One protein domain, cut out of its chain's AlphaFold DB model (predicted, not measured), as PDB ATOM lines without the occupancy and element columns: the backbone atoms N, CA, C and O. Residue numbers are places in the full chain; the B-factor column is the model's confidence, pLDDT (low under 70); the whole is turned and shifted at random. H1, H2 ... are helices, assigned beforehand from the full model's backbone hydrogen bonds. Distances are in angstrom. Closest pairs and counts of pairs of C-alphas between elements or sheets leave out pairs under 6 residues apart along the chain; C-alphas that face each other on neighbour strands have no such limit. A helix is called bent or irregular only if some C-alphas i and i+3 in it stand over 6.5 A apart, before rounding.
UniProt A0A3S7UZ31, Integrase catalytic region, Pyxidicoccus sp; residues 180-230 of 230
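AT A GLANCE: This is residues 180 to 230 of the 230 residues of the protein "Integrase catalytic region" of Pyxidicoccus sp (UniProt A0A3S7UZ31). One long, kinked helix, H1, makes most of the length of this domain, and a short helix, H2, follows nearly in line beyond its end, so the two make a broken row. The loop between them, residues 210 to 219, bulges out to one side, and the stretch before H1, residues 180 to 191, lies out to that same side. The printed part has 51 residues with two named helices, H1 then H2, and no named strand; its class is all helix, with 26 residues in named elements. The whole is loose, with a radius of gyration of the C-alphas of 13.8 A, and spans 44 by 22 by 11 A, only just a rod.

IN THESE COORDINATES: Find C-alpha 192 at (-0.949, 8.114, -28.801); from there H1, residues 192 to 209, runs 24.9 A to C-alpha 209 at (10.494, 17.727, -48.734). On the way it has a kink of 36 degrees near residue 199, and it is irregular: C-alphas 197 and 200 are 7.0 A apart. Look next for H2, residues 220 to 227, which runs 10.6 A and ends with C-alpha 227 at (6.760, 33.495, -53.698).

HOW THE PARTS SIT: Look at the far part of H1: it touches H2 with residues 206 to 208 alone. Their closest C-alphas, those of Asn 207 and Pro 220, are 5.0 A apart. The helices run the same way at a shallow tilt of 33 degrees, only just short of steep. In H2 every O i to N i+4 pair is within hydrogen-bond range; in H1 12 of 14 are.

THE WHOLE: The C-alphas farthest apart, those of Pro 190 and Pro 230, are 45.3 A apart. The printed part has no cut, and the link from H1 to H2 is short. The mean pLDDT of the printed part is 90.5; look for values under 70 at residues 229 to 230, where the chain ends.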
ATOM      1  N   LYS A 180      -1.517  10.758 -43.832       92.94
ATOM      2  CA  LYS A 180      -1.739   9.420 -43.268       92.94
ATOM      3  C   LYS A 180      -1.015   8.330 -44.055       92.94
ATOM      4  O   LYS A 180      -0.404   7.458 -43.451       92.94
ATOM      5  N   ARG A 181      -1.062   8.391 -45.389       95.06
ATOM      6  CA  ARG A 181      -0.386   7.416 -46.255       95.06
ATOM      7  C   ARG A 181       1.130   7.413 -46.046       95.06
ATOM      8  O   ARG A 181       1.703   6.337 -45.963       95.06
ATOM      9  N   ASP A 182       1.745   8.593 -45.990       90.12
ATOM     10  CA  ASP A 182       3.207   8.730 -46.044       90.12
ATOM     11  C   ASP A 182       3.883   8.701 -44.669       90.12
ATOM     12  O   ASP A 182       5.083   8.460 -44.605       90.12
ATOM     13  N   TYR A 183       3.139   8.946 -43.587       91.06
ATOM     14  CA  TYR A 183       3.690   8.958 -42.229       91.06
ATOM     15  C   TYR A 183       2.965   7.982 -41.310       91.06
ATOM     16  O   TYR A 183       3.589   7.102 -40.734       91.06
ATOM     17  N   VAL A 184       1.640   8.066 -41.196       92.19
ATOM     18  CA  VAL A 184       0.904   7.264 -40.201       92.19
ATOM     19  C   VAL A 184       0.950   5.768 -40.534       92.19
ATOM     20  O   VAL A 184       1.225   4.962 -39.658       92.19
ATOM     21  N   PHE A 185       0.728   5.378 -41.790       91.81
ATOM     22  CA  PHE A 185       0.651   3.960 -42.176       91.81
ATOM     23  C   PHE A 185       2.005   3.271 -42.379       91.81
ATOM     24  O   PHE A 185       2.031   2.064 -42.598       91.81
ATOM     25  N   VAL A 186       3.112   4.015 -42.328       90.25
ATOM     26  CA  VAL A 186       4.469   3.471 -42.515       90.25
ATOM     27  C   VAL A 186       5.276   3.414 -41.216       90.25
ATOM     28  O   VAL A 186       6.411   2.952 -41.235       90.25
ATOM     29  N   ASN A 187       4.718   3.899 -40.104       88.56
ATOM     30  CA  ASN A 187       5.367   3.896 -38.795       88.56
ATOM     31  C   ASN A 187       4.623   2.963 -37.833       88.56
ATOM     32  O   ASN A 187       3.402   2.830 -37.905       88.56
ATOM     33  N   GLU A 188       5.356   2.358 -36.902       91.38
ATOM     34  CA  GLU A 188       4.766   1.667 -35.755       91.38
ATOM     35  C   GLU A 188       4.230   2.705 -34.767       91.38
ATOM     36  O   GLU A 188       4.938   3.634 -34.377       91.38
ATOM     37  N   LEU A 189       2.961   2.571 -34.378       92.94
ATOM     38  CA  LEU A 189       2.262   3.544 -33.534       92.94
ATOM     39  C   LEU A 189       1.820   2.875 -32.222       92.94
ATOM     40  O   LEU A 189       0.628   2.627 -32.038       92.94
ATOM     41  N   PRO A 190       2.758   2.552 -31.311       89.44
ATOM     42  CA  PRO A 190       2.462   1.780 -30.101       89.44
ATOM     43  C   PRO A 190       1.575   2.535 -29.103       89.44
ATOM     44  O   PRO A 190       0.923   1.921 -28.264       89.44
ATOM     45  N   SER A 191       1.538   3.869 -29.171       92.31
ATOM     46  CA  SER A 191       0.702   4.698 -28.301       92.31
ATOM     47  C   SER A 191       0.410   6.069 -28.913       92.31
ATOM     48  O   SER A 191       1.125   6.549 -29.797       92.31
ATOM     49  N   ALA A 192      -0.627   6.742 -28.405       93.75
ATOM     50  CA  ALA A 192      -0.949   8.114 -28.801       93.75
ATOM     51  C   ALA A 192       0.172   9.106 -28.438       93.75
ATOM     52  O   ALA A 192       0.483   9.989 -29.232       93.75
ATOM     53  N   ALA A 193       0.821   8.927 -27.279       93.06
ATOM     54  CA  ALA A 193       1.965   9.743 -26.870       93.06
ATOM     55  C   ALA A 193       3.120   9.640 -27.879       93.06
ATOM     56  O   ALA A 193       3.711  10.656 -28.244       93.06
ATOM     57  N   HIS A 194       3.378   8.435 -28.403       89.75
ATOM     58  CA  HIS A 194       4.376   8.232 -29.449       89.75
ATOM     59  C   HIS A 194       4.010   8.985 -30.735       89.75
ATOM     60  O   HIS A 194       4.846   9.682 -31.298       89.75
ATOM     61  N   VAL A 195       2.747   8.922 -31.175       92.12
ATOM     62  CA  VAL A 195       2.283   9.677 -32.355       92.12
ATOM     63  C   VAL A 195       2.505  11.177 -32.169       92.12
ATOM     64  O   VAL A 195       3.063  11.826 -33.051       92.12
ATOM     65  N   LEU A 196       2.093  11.727 -31.024       95.88
ATOM     66  CA  LEU A 196       2.222  13.157 -30.731       95.88
ATOM     67  C   LEU A 196       3.685  13.614 -30.727       95.88
ATOM     68  O   LEU A 196       3.979  14.676 -31.270       95.88
ATOM     69  N   ALA A 197       4.598  12.797 -30.193       93.38
ATOM     70  CA  ALA A 197       6.032  13.079 -30.219       93.38
ATOM     71  C   ALA A 197       6.609  13.122 -31.647       93.38
ATOM     72  O   ALA A 197       7.528  13.892 -31.921       93.38
ATOM     73  N   GLN A 198       6.050  12.338 -32.575       92.25
ATOM     74  CA  GLN A 198       6.525  12.254 -33.960       92.25
ATOM     75  C   GLN A 198       5.956  13.356 -34.871       92.25
ATOM     76  O   GLN A 198       6.593  13.728 -35.863       92.25
ATOM     77  N   LEU A 199       4.778  13.908 -34.544       95.25
ATOM     78  CA  LEU A 199       4.086  14.907 -35.369       95.25
ATOM     79  C   LEU A 199       4.965  16.102 -35.780       95.25
ATOM     80  O   LEU A 199       4.963  16.420 -36.972       95.25
ATOM     81  N   PRO A 200       5.736  16.759 -34.885       96.06
ATOM     82  CA  PRO A 200       6.576  17.892 -35.275       96.06
ATOM     83  C   PRO A 200       7.580  17.533 -36.375       96.06
ATOM     84  O   PRO A 200       7.724  18.274 -37.349       96.06
ATOM     85  N   GLY A 201       8.221  16.365 -36.265       92.62
ATOM     86  CA  GLY A 201       9.168  15.876 -37.267       92.62
ATOM     87  C   GLY A 201       8.496  15.571 -38.606       92.62
ATOM     88  O   GLY A 201       9.016  15.938 -39.661       92.62
ATOM     89  N   TRP A 202       7.311  14.958 -38.582       96.06
ATOM     90  CA  TRP A 202       6.550  14.666 -39.802       96.06
ATOM     91  C   TRP A 202       6.042  15.931 -40.498       96.06
ATOM     92  O   TRP A 202       6.085  16.014 -41.727       96.06
ATOM     93  N   PHE A 203       5.592  16.936 -39.742       95.31
ATOM     94  CA  PHE A 203       5.212  18.227 -40.313       95.31
ATOM     95  C   PHE A 203       6.412  18.958 -40.916       95.31
ATOM     96  O   PHE A 203       6.285  19.539 -41.996       95.31
ATOM     97  N   ASP A 204       7.571  18.931 -40.258       94.62
ATOM     98  CA  ASP A 204       8.782  19.559 -40.787       94.62
ATOM     99  C   ASP A 204       9.237  18.893 -42.095       94.62
ATOM    100  O   ASP A 204       9.448  19.590 -43.093       94.62
ATOM    101  N   ASP A 205       9.281  17.556 -42.140       93.38
ATOM    102  CA  ASP A 205       9.611  16.823 -43.368       93.38
ATOM    103  C   ASP A 205       8.588  17.086 -44.480       93.38
ATOM    104  O   ASP A 205       8.971  17.353 -45.621       93.38
ATOM    105  N   TYR A 206       7.289  17.101 -44.166       94.19
ATOM    106  CA  TYR A 206       6.257  17.422 -45.150       94.19
ATOM    107  C   TYR A 206       6.475  18.810 -45.756       94.19
ATOM    108  O   TYR A 206       6.491  18.970 -46.977       94.19
ATOM    109  N   ASN A 207       6.706  19.807 -44.902       94.12
ATOM    110  CA  ASN A 207       6.884  21.187 -45.330       94.12
ATOM    111  C   ASN A 207       8.175  21.409 -46.124       94.12
ATOM    112  O   ASN A 207       8.195  22.290 -46.984       94.12
ATOM    113  N   ARG A 208       9.245  20.657 -45.848       92.00
ATOM    114  CA  ARG A 208      10.548  20.824 -46.514       92.00
ATOM    115  C   ARG A 208      10.708  19.967 -47.763       92.00
ATOM    116  O   ARG A 208      11.355  20.417 -48.703       92.00
ATOM    117  N   CYS A 209      10.126  18.771 -47.778       89.69
ATOM    118  CA  CYS A 209      10.494  17.727 -48.734       89.69
ATOM    119  C   CYS A 209       9.334  17.235 -49.614       89.69
ATOM    120  O   CYS A 209       9.599  16.647 -50.661       89.69
ATOM    121  N   HIS A 210       8.064  17.396 -49.216       87.06
ATOM    122  CA  HIS A 210       6.951  16.774 -49.946       87.06
ATOM    123  C   HIS A 210       6.647  17.502 -51.268       87.06
ATOM    124  O   HIS A 210       6.288  18.676 -51.233       87.06
ATOM    125  N   PRO A 211       6.723  16.841 -52.440       90.25
ATOM    126  CA  PRO A 211       6.507  17.516 -53.716       90.25
ATOM    127  C   PRO A 211       5.019  17.617 -54.079       90.25
ATOM    128  O   PRO A 211       4.314  16.608 -54.184       90.25
ATOM    129  N   HIS A 212       4.550  18.829 -54.382       89.25
ATOM    130  CA  HIS A 212       3.151  19.075 -54.742       89.25
ATOM    131  C   HIS A 212       2.968  19.429 -56.216       89.25
ATOM    132  O   HIS A 212       3.528  20.407 -56.706       89.25
ATOM    133  N   ARG A 213       2.079  18.713 -56.920       85.75
ATOM    134  CA  ARG A 213       1.751  19.025 -58.328       85.75
ATOM    135  C   ARG A 213       1.236  20.456 -58.510       85.75
ATOM    136  O   ARG A 213       1.707  21.154 -59.398       85.75
ATOM    137  N   GLY A 214       0.329  20.905 -57.636       86.75
ATOM    138  CA  GLY A 214      -0.201  22.274 -57.662       86.75
ATOM    139  C   GLY A 214       0.846  23.355 -57.368       86.75
ATOM    140  O   GLY A 214       0.642  24.506 -57.731       86.75
ATOM    141  N   LEU A 215       1.991  22.987 -56.778       90.31
ATOM    142  CA  LEU A 215       3.100  23.895 -56.469       90.31
ATOM    143  C   LEU A 215       4.277  23.726 -57.444       90.31
ATOM    144  O   LEU A 215       5.423  23.980 -57.080       90.31
ATOM    145  N   LYS A 216       4.029  23.265 -58.680       92.56
ATOM    146  CA  LYS A 216       5.081  22.974 -59.680       92.56
ATOM    147  C   LYS A 216       6.150  22.004 -59.153       92.56
ATOM    148  O   LYS A 216       7.335  22.181 -59.406       92.56
ATOM    149  N   MET A 217       5.722  20.990 -58.401       93.81
ATOM    150  CA  MET A 217       6.571  19.988 -57.740       93.81
ATOM    151  C   MET A 217       7.488  20.520 -56.629       93.81
ATOM    152  O   MET A 217       8.276  19.743 -56.098       93.81
ATOM    153  N   LYS A 218       7.338  21.784 -56.219       90.94
ATOM    154  CA  LYS A 218       8.018  22.343 -55.045       90.94
ATOM    155  C   LYS A 218       7.395  21.831 -53.746       90.94
ATOM    156  O   LYS A 218       6.204  21.482 -53.713       90.94
ATOM    157  N   SER A 219       8.184  21.836 -52.676       92.50
ATOM    158  CA  SER A 219       7.671  21.673 -51.316       92.50
ATOM    159  C   SER A 219       6.944  22.931 -50.823       92.50
ATOM    160  O   SER A 219       7.142  24.018 -51.378       92.50
ATOM    161  N   PRO A 220       6.098  22.843 -49.778       92.00
ATOM    162  CA  PRO A 220       5.419  24.016 -49.225       92.00
ATOM    163  C   PRO A 220       6.380  25.124 -48.783       92.00
ATOM    164  O   PRO A 220       6.083  26.310 -48.941       92.00
ATOM    165  N   ARG A 221       7.542  24.767 -48.225       94.00
ATOM    166  CA  ARG A 221       8.565  25.735 -47.820       94.00
ATOM    167  C   ARG A 221       9.244  26.364 -49.030       94.00
ATOM    168  O   ARG A 221       9.312  27.583 -49.086       94.00
ATOM    169  N   GLU A 222       9.662  25.566 -50.009       92.69
ATOM    170  CA  GLU A 222      10.248  26.077 -51.255       92.69
ATOM    171  C   GLU A 222       9.283  27.001 -51.999       92.69
ATOM    172  O   GLU A 222       9.682  28.045 -52.509       92.69
ATOM    173  N   PHE A 223       8.000  26.640 -52.047       94.00
ATOM    174  CA  PHE A 223       6.975  27.470 -52.657       94.00
ATOM    175  C   PHE A 223       6.810  28.794 -51.913       94.00
ATOM    176  O   PHE A 223       6.773  29.834 -52.563       94.00
ATOM    177  N   ARG A 224       6.752  28.785 -50.576       92.06
ATOM    178  CA  ARG A 224       6.683  30.026 -49.791       92.06
ATOM    179  C   ARG A 224       7.909  30.895 -50.027       92.06
ATOM    180  O   ARG A 224       7.741  32.039 -50.413       92.06
ATOM    181  N   THR A 225       9.116  30.352 -49.888       93.06
ATOM    182  CA  THR A 225      10.358  31.108 -50.110       93.06
ATOM    183  C   THR A 225      10.435  31.688 -51.523       93.06
ATOM    184  O   THR A 225      10.814  32.838 -51.679       93.06
ATOM    185  N   ALA A 226      10.011  30.943 -52.548       90.06
ATOM    186  CA  ALA A 226      10.032  31.422 -53.930       90.06
ATOM    187  C   ALA A 226       8.934  32.447 -54.276       90.06
ATOM    188  O   ALA A 226       9.025  33.070 -55.327       90.06
ATOM    189  N   ASN A 227       7.881  32.572 -53.461       88.44
ATOM    190  CA  ASN A 227       6.760  33.495 -53.698       88.44
ATOM    191  C   ASN A 227       6.604  34.556 -52.595       88.44
ATOM    192  O   ASN A 227       5.648  35.327 -52.627       88.44
ATOM    193  N   SER A 228       7.505  34.590 -51.613       81.19
ATOM    194  CA  SER A 228       7.578  35.694 -50.655       81.19
ATOM    195  C   SER A 228       8.218  36.867 -51.395       81.19
ATOM    196  O   SER A 228       9.336  36.727 -51.883       81.19
ATOM    197  N   GLN A 229       7.484  37.970 -51.566       58.91
ATOM    198  CA  GLN A 229       8.052  39.214 -52.097       58.91
ATOM    199  C   GLN A 229       9.076  39.781 -51.091       58.91
ATOM    200  O   GLN A 229       8.912  39.517 -49.895       58.91
ATOM    201  N   PRO A 230      10.130  40.478 -51.554       57.00
ATOM    202  CA  PRO A 230      11.033  41.219 -50.674       57.00
ATOM    203  C   PRO A 230      10.311  42.343 -49.921       57.00
ATOM    204  O   PRO A 230       9.304  42.863 -50.457       57.00
TER     205      PRO A 230